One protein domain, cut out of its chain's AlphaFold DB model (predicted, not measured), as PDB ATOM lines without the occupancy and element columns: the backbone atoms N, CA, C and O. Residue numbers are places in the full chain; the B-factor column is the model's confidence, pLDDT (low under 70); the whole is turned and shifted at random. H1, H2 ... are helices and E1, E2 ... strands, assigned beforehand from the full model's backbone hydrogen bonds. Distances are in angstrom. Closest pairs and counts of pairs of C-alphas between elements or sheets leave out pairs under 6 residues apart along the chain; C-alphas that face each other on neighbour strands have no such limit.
ATOM      1  N   MET A  14     -17.216 -23.266  -8.180       85.31
ATOM      2  CA  MET A  14     -16.665 -23.170  -6.835       85.31
ATOM      3  C   MET A  14     -17.724 -22.659  -5.867       85.31
ATOM      4  O   MET A  14     -18.453 -21.723  -6.188       85.31
ATOM      5  N   SER A  15     -17.777 -23.257  -4.682       83.69
ATOM      6  CA  SER A  15     -18.548 -22.758  -3.544       83.69
ATOM      7  C   SER A  15     -17.736 -22.963  -2.274       83.69
ATOM      8  O   SER A  15     -17.159 -24.030  -2.089       83.69
ATOM      9  N   ASN A  16     -17.637 -21.935  -1.428       84.19
ATOM     10  CA  ASN A  16     -16.893 -21.971  -0.162       84.19
ATOM     11  C   ASN A  16     -15.449 -22.514  -0.282       84.19
ATOM     12  O   ASN A  16     -14.937 -23.158   0.626       84.19
ATOM     13  N   GLY A  17     -14.784 -22.246  -1.411       83.25
ATOM     14  CA  GLY A  17     -13.414 -22.704  -1.684       83.25
ATOM     15  C   GLY A  17     -13.299 -24.134  -2.221       83.25
ATOM     16  O   GLY A  17     -12.200 -24.547  -2.586       83.25
ATOM     17  N   GLU A  18     -14.405 -24.867  -2.344       85.69
ATOM     18  CA  GLU A  18     -14.438 -26.230  -2.870       85.69
ATOM     19  C   GLU A  18     -14.947 -26.276  -4.312       85.69
ATOM     20  O   GLU A  18     -15.829 -25.512  -4.714       85.69
ATOM     21  N   ILE A  19     -14.393 -27.203  -5.101       87.69
ATOM     22  CA  ILE A  19     -14.896 -27.500  -6.442       87.69
ATOM     23  C   ILE A  19     -16.179 -28.312  -6.304       87.69
ATOM     24  O   ILE A  19     -16.174 -29.409  -5.749       87.69
ATOM     25  N   ILE A  20     -17.258 -27.806  -6.891       88.12
ATOM     26  CA  ILE A  20     -18.548 -28.490  -6.926       88.12
ATOM     27  C   ILE A  20     -18.878 -28.979  -8.330       88.12
ATOM     28  O   ILE A  20     -18.415 -28.446  -9.343       88.12
ATOM     29  N   LYS A  21     -19.705 -30.021  -8.391       90.31
ATOM     30  CA  LYS A  21     -20.181 -30.583  -9.651       90.31
ATOM     31  C   LYS A  21     -21.390 -29.810 -10.167       90.31
ATOM     32  O   LYS A  21     -22.297 -29.502  -9.402       90.31
ATOM     33  N   PHE A  22     -21.436 -29.590 -11.478       91.88
ATOM     34  CA  PHE A  22     -22.616 -29.184 -12.230       91.88
ATOM     35  C   PHE A  22     -23.616 -30.354 -12.274       91.88
ATOM     36  O   PHE A  22     -23.591 -31.178 -13.193       91.88
ATOM     37  N   ARG A  23     -24.458 -30.466 -11.239       93.56
ATOM     38  CA  ARG A  23     -25.492 -31.504 -11.113       93.56
ATOM     39  C   ARG A  23     -26.767 -31.076 -11.833       93.56
ATOM     40  O   ARG A  23     -27.354 -30.053 -11.488       93.56
ATOM     41  N   MET A  24     -27.201 -31.863 -12.807       94.50
ATOM     42  CA  MET A  24     -28.467 -31.670 -13.513       94.50
ATOM     43  C   MET A  24     -29.429 -32.799 -13.205       94.50
ATOM     44  O   MET A  24     -29.025 -33.946 -13.013       94.50
ATOM     45  N   GLU A  25     -30.708 -32.470 -13.184       93.38
ATOM     46  CA  GLU A  25     -31.772 -33.444 -13.013       93.38
ATOM     47  C   GLU A  25     -32.411 -33.839 -14.342       93.38
ATOM     48  O   GLU A  25     -32.531 -33.030 -15.263       93.38
ATOM     49  N   MET A  26     -32.860 -35.090 -14.411       93.88
ATOM     50  CA  MET A  26     -33.799 -35.568 -15.419       93.88
ATOM     51  C   MET A  26     -34.801 -36.561 -14.827       93.88
ATOM     52  O   MET A  26     -34.525 -37.226 -13.828       93.88
ATOM     53  N   SER A  27     -35.966 -36.695 -15.464       91.69
ATOM     54  CA  SER A  27     -36.987 -37.667 -15.070       91.69
ATOM     55  C   SER A  27     -36.970 -38.933 -15.930       91.69
ATOM     56  O   SER A  27     -36.066 -39.171 -16.730       91.69
ATOM     57  N   GLN A  28     -37.965 -39.807 -15.765       89.50
ATOM     58  CA  GLN A  28     -38.144 -40.981 -16.626       89.50
ATOM     59  C   GLN A  28     -38.615 -40.605 -18.043       89.50
ATOM     60  O   GLN A  28     -38.626 -41.462 -18.923       89.50
ATOM     61  N   ARG A  29     -39.017 -39.347 -18.275       87.69
ATOM     62  CA  ARG A  29     -39.523 -38.896 -19.573       87.69
ATOM     63  C   ARG A  29     -38.380 -38.762 -20.573       87.69
ATOM     64  O   ARG A  29     -37.372 -38.115 -20.301       87.69
ATOM     65  N   VAL A  30     -38.567 -39.365 -21.747       90.75
ATOM     66  CA  VAL A  30     -37.555 -39.415 -22.815       90.75
ATOM     67  C   VAL A  30     -37.161 -38.015 -23.279       90.75
ATOM     68  O   VAL A  30     -35.985 -37.773 -23.527       90.75
ATOM     69  N   THR A  31     -38.114 -37.082 -23.353       91.19
ATOM     70  CA  THR A  31     -37.841 -35.682 -23.711       91.19
ATOM     71  C   THR A  31     -36.900 -35.022 -22.708       91.19
ATOM     72  O   THR A  31     -35.900 -34.437 -23.120       91.19
ATOM     73  N   HIS A  32     -37.153 -35.222 -21.410       91.94
ATOM     74  CA  HIS A  32     -36.360 -34.632 -20.337       91.94
ATOM     75  C   HIS A  32     -34.947 -35.221 -20.326       91.94
ATOM     76  O   HIS A  32     -33.963 -34.492 -20.240       91.94
ATOM     77  N   GLN A  33     -34.822 -36.538 -20.502       95.19
ATOM     78  CA  GLN A  33     -33.516 -37.184 -20.639       95.19
ATOM     79  C   GLN A  33     -32.759 -36.644 -21.853       95.19
ATOM     80  O   GLN A  33     -31.596 -36.269 -21.733       95.19
ATOM     81  N   LEU A  34     -33.415 -36.561 -23.012       95.00
ATOM     82  CA  LEU A  34     -32.784 -36.122 -24.251       95.00
ATOM     83  C   LEU A  34     -32.232 -34.697 -24.126       95.00
ATOM     84  O   LEU A  34     -31.060 -34.475 -24.429       95.00
ATOM     85  N   ILE A  35     -33.045 -33.746 -23.656       94.81
ATOM     86  CA  ILE A  35     -32.609 -32.351 -23.529       94.81
ATOM     87  C   ILE A  35     -31.500 -32.201 -22.481       94.81
ATOM     88  O   ILE A  35     -30.508 -31.518 -22.739       94.81
ATOM     89  N   THR A  36     -31.599 -32.904 -21.349       96.25
ATOM     90  CA  THR A  36     -30.576 -32.888 -20.295       96.25
ATOM     91  C   THR A  36     -29.259 -33.502 -20.768       96.25
ATOM     92  O   THR A  36     -28.198 -32.938 -20.504       96.25
ATOM     93  N   HIS A  37     -29.290 -34.593 -21.537       97.12
ATOM     94  CA  HIS A  37     -28.082 -35.172 -22.129       97.12
ATOM     95  C   HIS A  37     -27.434 -34.246 -23.166       97.12
ATOM     96  O   HIS A  37     -26.215 -34.072 -23.138       97.12
ATOM     97  N   ILE A  38     -28.222 -33.618 -24.045       96.19
ATOM     98  CA  ILE A  38     -27.710 -32.655 -25.034       96.19
ATOM     99  C   ILE A  38     -27.052 -31.464 -24.330       96.19
ATOM    100  O   ILE A  38     -25.935 -31.072 -24.670       96.19
ATOM    101  N   PHE A  39     -27.708 -30.908 -23.315       95.88
ATOM    102  CA  PHE A  39     -27.152 -29.785 -22.573       95.88
ATOM    103  C   PHE A  39     -25.920 -30.187 -21.754       95.88
ATOM    104  O   PHE A  39     -24.966 -29.421 -21.675       95.88
ATOM    105  N   ALA A  40     -25.863 -31.412 -21.223       96.56
ATOM    106  CA  ALA A  40     -24.671 -31.932 -20.553       96.56
ATOM    107  C   ALA A  40     -23.450 -31.987 -21.478       96.56
ATOM    108  O   ALA A  40     -22.341 -31.657 -21.053       96.56
ATOM    109  N   ILE A  41     -23.653 -32.391 -22.736       95.75
ATOM    110  CA  ILE A  41     -22.617 -32.356 -23.774       95.75
ATOM    111  C   ILE A  41     -22.172 -30.912 -23.995       95.75
ATOM    112  O   ILE A  41     -20.980 -30.635 -23.931       95.75
ATOM    113  N   TYR A  42     -23.108 -29.975 -24.154       94.56
ATOM    114  CA  TYR A  42     -22.782 -28.557 -24.320       94.56
ATOM    115  C   TYR A  42     -21.972 -27.990 -23.138       94.56
ATOM    116  O   TYR A  42     -20.927 -27.368 -23.329       94.56
ATOM    117  N   VAL A  43     -22.401 -28.254 -21.902       94.25
ATOM    118  CA  VAL A  43     -21.716 -27.795 -20.684       94.25
ATOM    119  C   VAL A  43     -20.302 -28.382 -20.578       94.25
ATOM    120  O   VAL A  43     -19.372 -27.686 -20.171       94.25
ATOM    121  N   ARG A  44     -20.114 -29.642 -20.981       94.12
ATOM    122  CA  ARG A  44     -18.809 -30.306 -20.932       94.12
ATOM    123  C   ARG A  44     -17.886 -29.878 -22.070       94.12
ATOM    124  O   ARG A  44     -16.752 -29.489 -21.822       94.12
ATOM    125  N   GLU A  45     -18.362 -29.967 -23.304       92.69
ATOM    126  CA  GLU A  45     -17.534 -29.873 -24.511       92.69
ATOM    127  C   GLU A  45     -17.408 -28.446 -25.037       92.69
ATOM    128  O   GLU A  45     -16.369 -28.088 -25.581       92.69
ATOM    129  N   VAL A  46     -18.443 -27.619 -24.861       92.88
ATOM    130  CA  VAL A  46     -18.445 -26.235 -25.355       92.88
ATOM    131  C   VAL A  46     -18.065 -25.260 -24.250       92.88
ATOM    132  O   VAL A  46     -17.253 -24.364 -24.469       92.88
ATOM    133  N   LEU A  47     -18.625 -25.428 -23.046       91.88
ATOM    134  CA  LEU A  47     -18.309 -24.548 -21.916       91.88
ATOM    135  C   LEU A  47     -17.069 -24.991 -21.127       91.88
ATOM    136  O   LEU A  47     -16.508 -24.172 -20.401       91.88
ATOM    137  N   GLY A  48     -16.633 -26.248 -21.266       92.50
ATOM    138  CA  GLY A  48     -15.408 -26.766 -20.650       92.50
ATOM    139  C   GLY A  48     -15.545 -27.207 -19.191       92.50
ATOM    140  O   GLY A  48     -14.530 -27.390 -18.520       92.50
ATOM    141  N   TYR A  49     -16.761 -27.366 -18.657       92.44
ATOM    142  CA  TYR A  49     -16.933 -27.816 -17.272       92.44
ATOM    143  C   TYR A  49     -16.620 -29.307 -17.128       92.44
ATOM    144  O   TYR A  49     -17.241 -30.151 -17.771       92.44
ATOM    145  N   GLN A  50     -15.692 -29.653 -16.232       83.81
ATOM    146  CA  GLN A  50     -15.248 -31.046 -16.082       83.81
ATOM    147  C   GLN A  50     -16.085 -31.880 -15.099       83.81
ATOM    148  O   GLN A  50     -16.079 -33.106 -15.162       83.81
ATOM    149  N   GLY A  51     -16.852 -31.236 -14.217       87.50
ATOM    150  CA  GLY A  51     -17.652 -31.902 -13.184       87.50
ATOM    151  C   GLY A  51     -19.139 -31.960 -13.508       87.50
ATOM    152  O   GLY A  51     -19.918 -31.429 -12.732       87.50
ATOM    153  N   VAL A  52     -19.551 -32.548 -14.635       94.25
ATOM    154  CA  VAL A  52     -20.977 -32.630 -15.018       94.25
ATOM    155  C   VAL A  52     -21.579 -33.968 -14.597       94.25
ATOM    156  O   VAL A  52     -21.123 -35.015 -15.058       94.25
ATOM    157  N   GLU A  53     -22.627 -33.931 -13.773       95.56
ATOM    158  CA  GLU A  53     -23.321 -35.113 -13.255       95.56
ATOM    159  C   GLU A  53     -24.819 -35.047 -13.562       95.56
ATOM    160  O   GLU A  53     -25.440 -33.992 -13.442       95.56
ATOM    161  N   LEU A  54     -25.396 -36.183 -13.961       96.19
ATOM    162  CA  LEU A  54     -26.824 -36.322 -14.228       96.19
ATOM    163  C   LEU A  54     -27.456 -37.183 -13.145       96.19
ATOM    164  O   LEU A  54     -27.044 -38.320 -12.932       96.19
ATOM    165  N   THR A  55     -28.476 -36.644 -12.495       93.56
ATOM    166  CA  THR A  55     -29.244 -37.326 -11.458       93.56
ATOM    167  C   THR A  55     -30.640 -37.617 -11.983       93.56
ATOM    168  O   THR A  55     -31.289 -36.759 -12.582       93.56
ATOM    169  N   GLN A  56     -31.102 -38.850 -11.788       91.56
ATOM    170  CA  GLN A  56     -32.453 -39.228 -12.174       91.56
ATOM    171  C   GLN A  56     -33.383 -39.115 -10.968       91.56
ATOM    172  O   GLN A  56     -33.148 -39.749  -9.941       91.56
ATOM    173  N   ALA A  57     -34.458 -38.346 -11.111       87.12
ATOM    174  CA  ALA A  57     -35.510 -38.214 -10.110       87.12
ATOM    175  C   ALA A  57     -36.858 -38.649 -10.692       87.12
ATOM    176  O   ALA A  57     -37.074 -38.617 -11.903       87.12
ATOM    177  N   ARG A  58     -37.787 -39.116  -9.852       83.44
ATOM    178  CA  ARG A  58     -39.154 -39.382 -10.316       83.44
ATOM    179  C   ARG A  58     -39.897 -38.069 -10.505       83.44
ATOM    180  O   ARG A  58     -39.854 -37.210  -9.631       83.44
ATOM    181  N   ASP A  59     -40.582 -37.954 -11.639       79.44
ATOM    182  CA  ASP A  59     -41.476 -36.831 -11.893       79.44
ATOM    183  C   ASP A  59     -42.724 -36.970 -11.020       79.44
ATOM    184  O   ASP A  59     -43.519 -37.891 -11.221       79.44
ATOM    185  N   SER A  60     -42.863 -36.104 -10.021       74.81
ATOM    186  CA  SER A  60     -44.043 -36.058  -9.155       74.81
ATOM    187  C   SER A  60     -44.981 -34.902  -9.504       74.81
ATOM    188  O   SER A  60     -45.995 -34.726  -8.843       74.81
ATOM    189  N   PHE A  61     -44.632 -34.068 -10.491       77.69
ATOM    190  CA  PHE A  61     -45.322 -32.801 -10.778       77.69
ATOM    191  C   PHE A  61     -45.542 -31.911  -9.534       77.69
ATOM    192  O   PHE A  61     -46.346 -30.982  -9.552       77.69
ATOM    193  N   ASN A  62     -44.805 -32.172  -8.448       81.56
ATOM    194  CA  ASN A  62     -44.893 -31.441  -7.199       81.56
ATOM    195  C   ASN A  62     -43.862 -30.318  -7.234       81.56
ATOM    196  O   ASN A  62     -42.664 -30.535  -7.034       81.56
ATOM    197  N   VAL A  63     -44.343 -29.106  -7.493       81.12
ATOM    198  CA  VAL A  63     -43.477 -27.935  -7.640       81.12
ATOM    199  C   VAL A  63     -42.672 -27.651  -6.381       81.12
ATOM    200  O   VAL A  63     -41.495 -27.316  -6.483       81.12
ATOM    201  N   THR A  64     -43.260 -27.838  -5.199       81.06
ATOM    202  CA  THR A  64     -42.557 -27.638  -3.926       81.06
ATOM    203  C   THR A  64     -41.323 -28.526  -3.848       81.06
ATOM    204  O   THR A  64     -40.246 -28.042  -3.515       81.06
ATOM    205  N   HIS A  65     -41.449 -29.796  -4.237       81.56
ATOM    206  CA  HIS A  65     -40.330 -30.735  -4.238       81.56
ATOM    207  C   HIS A  65     -39.239 -30.350  -5.253       81.56
ATOM    208  O   HIS A  65     -38.049 -30.478  -4.961       81.56
ATOM    209  N   TYR A  66     -39.618 -29.845  -6.432       82.25
ATOM    210  CA  TYR A  66     -38.643 -29.349  -7.408       82.25
ATOM    211  C   TYR A  66     -37.896 -28.121  -6.905       82.25
ATOM    212  O   TYR A  66     -36.670 -28.081  -6.976       82.25
ATOM    213  N   LEU A  67     -38.628 -27.137  -6.382       82.06
ATOM    214  CA  LEU A  67     -38.036 -25.899  -5.892       82.06
ATOM    215  C   LEU A  67     -37.117 -26.172  -4.708       82.06
ATOM    216  O   LEU A  67     -35.983 -25.724  -4.749       82.06
ATOM    217  N   GLN A  68     -37.538 -26.991  -3.739       81.75
ATOM    218  CA  GLN A  68     -36.692 -27.378  -2.607       81.75
ATOM    219  C   GLN A  68     -35.332 -27.911  -3.057       81.75
ATOM    220  O   GLN A  68     -34.317 -27.471  -2.545       81.75
ATOM    221  N   ARG A  69     -35.273 -28.781  -4.068       83.00
ATOM    222  CA  ARG A  69     -33.998 -29.350  -4.541       83.00
ATOM    223  C   ARG A  69     -33.134 -28.379  -5.348       83.00
ATOM    224  O   ARG A  69     -31.937 -28.625  -5.510       83.00
ATOM    225  N   LEU A  70     -33.741 -27.313  -5.869       84.31
ATOM    226  CA  LEU A  70     -33.081 -26.255  -6.635       84.31
ATOM    227  C   LEU A  70     -32.668 -25.062  -5.757       84.31
ATOM    228  O   LEU A  70     -31.753 -24.339  -6.137       84.31
ATOM    229  N   THR A  71     -33.315 -24.854  -4.604       79.94
ATOM    230  CA  THR A  71     -33.079 -23.698  -3.718       79.94
ATOM    231  C   THR A  71     -32.489 -24.056  -2.361       79.94
ATOM    232  O   THR A  71     -31.775 -23.242  -1.785       79.94
ATOM    233  N   GLU A  72     -32.792 -25.233  -1.823       69.56
ATOM    234  CA  GLU A  72     -32.346 -25.677  -0.506       69.56
ATOM    235  C   GLU A  72     -31.373 -26.850  -0.681       69.56
ATOM    236  O   GLU A  72     -31.649 -27.818  -1.388       69.56
ATOM    237  N   SER A  73     -30.216 -26.791  -0.021       63.59
ATOM    238  CA  SER A  73     -29.534 -28.030   0.354       63.59
ATOM    239  C   SER A  73     -29.935 -28.389   1.774       63.59
ATOM    240  O   SER A  73     -30.261 -27.524   2.590       63.59
ATOM    241  N   THR A  74     -29.873 -29.680   2.075       55.59
ATOM    242  CA  THR A  74     -30.338 -30.275   3.328       55.59
ATOM    243  C   THR A  74     -29.761 -29.671   4.619       55.59
ATOM    244  O   THR A  74     -30.259 -30.047   5.674       55.59
ATOM    245  N   ASN A  75     -28.767 -28.760   4.603       46.69
ATOM    246  CA  ASN A  75     -28.075 -28.351   5.838       46.69
ATOM    247  C   ASN A  75     -27.586 -26.888   6.032       46.69
ATOM    248  O   ASN A  75     -27.077 -26.624   7.119       46.69
ATOM    249  N   SER A  76     -27.717 -25.910   5.116       53.84
ATOM    250  CA  SER A  76     -27.431 -24.485   5.460       53.84
ATOM    251  C   SER A  76     -27.879 -23.459   4.402       53.84
ATOM    252  O   SER A  76     -28.063 -23.794   3.240       53.84
ATOM    253  N   VAL A  77     -28.012 -22.181   4.776       54.03
ATOM    254  CA  VAL A  77     -28.332 -21.069   3.845       54.03
ATOM    255  C   VAL A  77     -27.186 -20.785   2.852       54.03
ATOM    256  O   VAL A  77     -27.433 -20.291   1.758       54.03
ATOM    257  N   ASP A  78     -25.955 -21.186   3.185       60.41
ATOM    258  CA  ASP A  78     -24.756 -21.045   2.336       60.41
ATOM    259  C   ASP A  78     -24.414 -22.325   1.554       60.41
ATOM    260  O   ASP A  78     -23.289 -22.505   1.072       60.41
ATOM    261  N   SER A  79     -25.350 -23.270   1.485       71.00
ATOM    262  CA  SER A  79     -25.092 -24.579   0.899       71.00
ATOM    263  C   SER A  79     -25.487 -24.665  -0.570       71.00
ATOM    264  O   SER A  79     -26.413 -24.020  -1.053       71.00
ATOM    265  N   VAL A  80     -24.741 -25.492  -1.297       78.56
ATOM    266  CA  VAL A  80     -24.949 -25.732  -2.725       78.56
ATOM    267  C   VAL A  80     -26.176 -26.618  -2.908       78.56
ATOM    268  O   VAL A  80     -26.201 -27.700  -2.315       78.56
ATOM    269  N   PRO A  81     -27.154 -26.225  -3.743       83.38
ATOM    270  CA  PRO A  81     -28.362 -27.011  -3.940       83.38
ATOM    271  C   PRO A  81     -28.031 -28.392  -4.509       83.38
ATOM    272  O   PRO A  81     -27.021 -28.582  -5.203       83.38
ATOM    273  N   ASP A  82     -28.894 -29.366  -4.224       83.56
ATOM    274  CA  ASP A  82     -28.728 -30.747  -4.684       83.56
ATOM    275  C   ASP A  82     -28.697 -30.848  -6.211       83.56
ATOM    276  O   ASP A  82     -27.984 -31.683  -6.774       83.56
ATOM    277  N   VAL A  83     -29.430 -29.956  -6.875       89.00
ATOM    278  CA  VAL A  83     -29.488 -29.815  -8.326       89.00
ATOM    279  C   VAL A  83     -29.221 -28.359  -8.690       89.00
ATOM    280  O   VAL A  83     -29.791 -27.449  -8.102       89.00
ATOM    281  N   ILE A  84     -28.364 -28.134  -9.684       89.81
ATOM    282  CA  ILE A  84     -28.030 -26.791 -10.182       89.81
ATOM    283  C   ILE A  84     -28.944 -26.387 -11.338       89.81
ATOM    284  O   ILE A  84     -29.262 -25.211 -11.487       89.81
ATOM    285  N   ALA A  85     -29.366 -27.346 -12.166       91.88
ATOM    286  CA  ALA A  85     -30.281 -27.068 -13.265       91.88
ATOM    287  C   ALA A  85     -31.250 -28.223 -13.537       91.88
ATOM    288  O   ALA A  85     -30.893 -29.403 -13.488       91.88
ATOM    289  N   ASN A  86     -32.475 -27.845 -13.889       92.00
ATOM    290  CA  ASN A  86     -33.516 -28.709 -14.424       92.00
ATOM    291  C   ASN A  86     -34.023 -28.061 -15.719       92.00
ATOM    292  O   ASN A  86     -34.307 -26.863 -15.737       92.00
ATOM    293  N   LEU A  87     -34.070 -28.828 -16.810       92.75
ATOM    294  CA  LEU A  87     -34.360 -28.301 -18.148       92.75
ATOM    295  C   LEU A  87     -35.788 -28.579 -18.617       92.75
ATOM    296  O   LEU A  87     -36.182 -28.093 -19.674       92.75
ATOM    297  N   GLU A  88     -36.568 -29.355 -17.869       89.50
ATOM    298  CA  GLU A  88     -37.956 -29.656 -18.211       89.50
ATOM    299  C   GLU A  88     -38.844 -29.601 -16.964       89.50
ATOM    300  O   GLU A  88     -39.551 -30.554 -16.616       89.50
ATOM    301  N   LEU A  89     -38.789 -28.453 -16.287       85.75
ATOM    302  CA  LEU A  89     -39.601 -28.163 -15.118       85.75
ATOM    303  C   LEU A  89     -41.046 -27.867 -15.533       85.75
ATOM    304  O   LEU A  89     -41.304 -26.966 -16.331       85.75
ATOM    305  N   TRP A  90     -41.995 -28.611 -14.967       82.44
ATOM    306  CA  TRP A  90     -43.420 -28.377 -15.197       82.44
ATOM    307  C   TRP A  90     -44.003 -27.560 -14.060       82.44
ATOM    308  O   TRP A  90     -44.059 -28.013 -12.919       82.44
ATOM    309  N   LEU A  91     -44.436 -26.353 -14.406       79.62
ATOM    310  CA  LEU A  91     -45.052 -25.405 -13.493       79.62
ATOM    311  C   LEU A  91     -46.537 -25.270 -13.852       79.62
ATOM    312  O   LEU A  91     -46.852 -24.881 -14.980       79.62
ATOM    313  N   PRO A  92     -47.457 -25.599 -12.932       75.88
ATOM    314  CA  PRO A  92     -48.861 -25.250 -13.058       75.88
ATOM    315  C   PRO A  92     -49.038 -23.737 -13.263       75.88
ATOM    316  O   PRO A  92     -48.278 -22.964 -12.668       75.88
ATOM    317  N   PRO A  93     -50.030 -23.293 -14.057       74.44
ATOM    318  CA  PRO A  93     -50.261 -21.874 -14.349       74.44
ATOM    319  C   PRO A  93     -50.404 -20.976 -13.111       74.44
ATOM    320  O   PRO A  93     -50.069 -19.797 -13.152       74.44
ATOM    321  N   GLU A  94     -50.911 -21.527 -12.013       75.25
ATOM    322  CA  GLU A  94     -51.109 -20.854 -10.732       75.25
ATOM    323  C   GLU A  94     -49.819 -20.683  -9.915       75.25
ATOM    324  O   GLU A  94     -49.810 -19.968  -8.910       75.25
ATOM    325  N   THR A  95     -48.721 -21.327 -10.317       76.75
ATOM    326  CA  THR A  95     -47.465 -21.268  -9.571       76.75
ATOM    327  C   THR A  95     -46.728 -19.967  -9.853       76.75
ATOM    328  O   THR A  95     -46.220 -19.741 -10.949       76.75
ATOM    329  N   SER A  96     -46.589 -19.133  -8.821       75.88
ATOM    330  CA  SER A  96     -45.735 -17.948  -8.874       75.88
ATOM    331  C   SER A  96     -44.328 -18.260  -8.369       75.88
ATOM    332  O   SER A  96     -44.121 -18.527  -7.185       75.88
ATOM    333  N   LEU A  97     -43.342 -18.146  -9.258       75.62
ATOM    334  CA  LEU A  97     -41.918 -18.202  -8.907       75.62
ATOM    335  C   LEU A  97     -41.387 -16.876  -8.332       75.62
ATOM    336  O   LEU A  97     -40.232 -16.791  -7.927       75.62
ATOM    337  N   TYR A  98     -42.227 -15.838  -8.268       70.06
ATOM    338  CA  TYR A  98     -41.851 -14.489  -7.835       70.06
ATOM    339  C   TYR A  98     -41.976 -14.267  -6.323       70.06
ATOM    340  O   TYR A  98     -41.893 -13.133  -5.853       70.06
ATOM    341  N   SER A  99     -42.189 -15.325  -5.535       71.38
ATOM    342  CA  SER A  99     -42.072 -15.193  -4.082       71.38
ATOM    343  C   SER A  99     -40.619 -14.872  -3.712       71.38
ATOM    344  O   SER A  99     -39.690 -15.435  -4.291       71.38
ATOM    345  N   GLN A 100     -40.417 -13.977  -2.741       53.28
ATOM    346  CA  GLN A 100     -39.086 -13.478  -2.371       53.28
ATOM    347  C   GLN A 100     -38.097 -14.612  -2.036       53.28
ATOM    348  O   GLN A 100     -36.958 -14.589  -2.483       53.28
ATOM    349  N   LYS A 101     -38.562 -15.667  -1.347       63.50
ATOM    350  CA  LYS A 101     -37.743 -16.843  -0.997       63.50
ATOM    351  C   LYS A 101     -37.254 -17.647  -2.204       63.50
ATOM    352  O   LYS A 101     -36.180 -18.228  -2.144       63.50
ATOM    353  N   VAL A 102     -38.044 -17.711  -3.275       67.50
ATOM    354  CA  VAL A 102     -37.666 -18.434  -4.496       67.50
ATOM    355  C   VAL A 102     -36.776 -17.545  -5.356       67.50
ATOM    356  O   VAL A 102     -35.736 -17.993  -5.814       67.50
ATOM    357  N   HIS A 103     -37.119 -16.267  -5.514       66.19
ATOM    358  CA  HIS A 103     -36.403 -15.363  -6.416       66.19
ATOM    359  C   HIS A 103     -34.920 -15.153  -6.058       66.19
ATOM    360  O   HIS A 103     -34.095 -14.977  -6.959       66.19
ATOM    361  N   ASP A 104     -34.577 -15.192  -4.769       72.31
ATOM    362  CA  ASP A 104     -33.202 -14.973  -4.305       72.31
ATOM    363  C   ASP A 104     -32.286 -16.191  -4.548       72.31
ATOM    364  O   ASP A 104     -31.072 -16.031  -4.687       72.31
ATOM    365  N   HIS A 105     -32.858 -17.395  -4.673       77.00
ATOM    366  CA  HIS A 105     -32.113 -18.662  -4.759       77.00
ATOM    367  C   HIS A 105     -32.396 -19.476  -6.030       77.00
ATOM    368  O   HIS A 105     -31.724 -20.469  -6.291       77.00
TER     369      HIS A 105
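This is residues 14 to 105 of the 215 residues of an uncharacterized protein of Laodelphax striatellus (UniProt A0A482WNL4). A small parallel sheet of two strands, E2 and E3, with the long helix H1 packed over it makes one part of the domain. Beside it, a long stretch with no named element, residues 72 to 99, loops past the short helix H2 to H3, and E1 makes a small hook with residues 14 to 15. The 92 printed residues hold three named strands and three named helices in the order E1, E2, H1, E3, H2, H3; the class is mixed, helices and strands, with under half of the residues in named elements. The whole is compact, with a radius of gyration of the C-alphas of 13.9 A and spans of 37 by 35 by 20 A.

E1, residues 18 to 20, pairs with no named strand and runs on into E2, residues 22 to 26, at 26 degrees. E2 is parallel to E3, residues 52 to 56, at 27 degrees, with N 24 and O 53 2.8 A apart, within hydrogen-bond range. E2, H1, residues 30 to 46, and E3 form a strand-helix-strand unit, two parallel neighbour strands with a helix between them in the chain, and its crossover is right-handed. The closest C-alphas of E2 and H1 are those of Met 26 and Gln 33, 5.5 A apart. Residues 24 to 25 of E2 also pair with residues 85 to 86, parallel. H2, residues 63 to 71, and H3, residues 100 to 103, are close but not clearly touching, with the closest C-alphas, those of Thr 71 and Val 102, 7.0 A apart. H1 and H2 are apart. Every O i to N i+4 pair is within hydrogen-bond range in H1 and H2; H3 is too short for such a pair.

E1 begins at C-alpha 18, (-14.438, -26.230, -2.870), and measures 6.2 A. E2 measures 13.3 A, H1 23.4 A, E3 13.5 A and H2 11.9 A. H3, 5.2 A, ends at C-alpha 103, (-36.403, -15.363, -6.416).

The C-alphas of Gly 17 and Pro 93, the two farthest apart, are 39.0 A from each other. The printed part has no cut. The link from H2 to H3, 28 residues, is long. Residues 72 to 78 and 100 to 103 have pLDDT under 70.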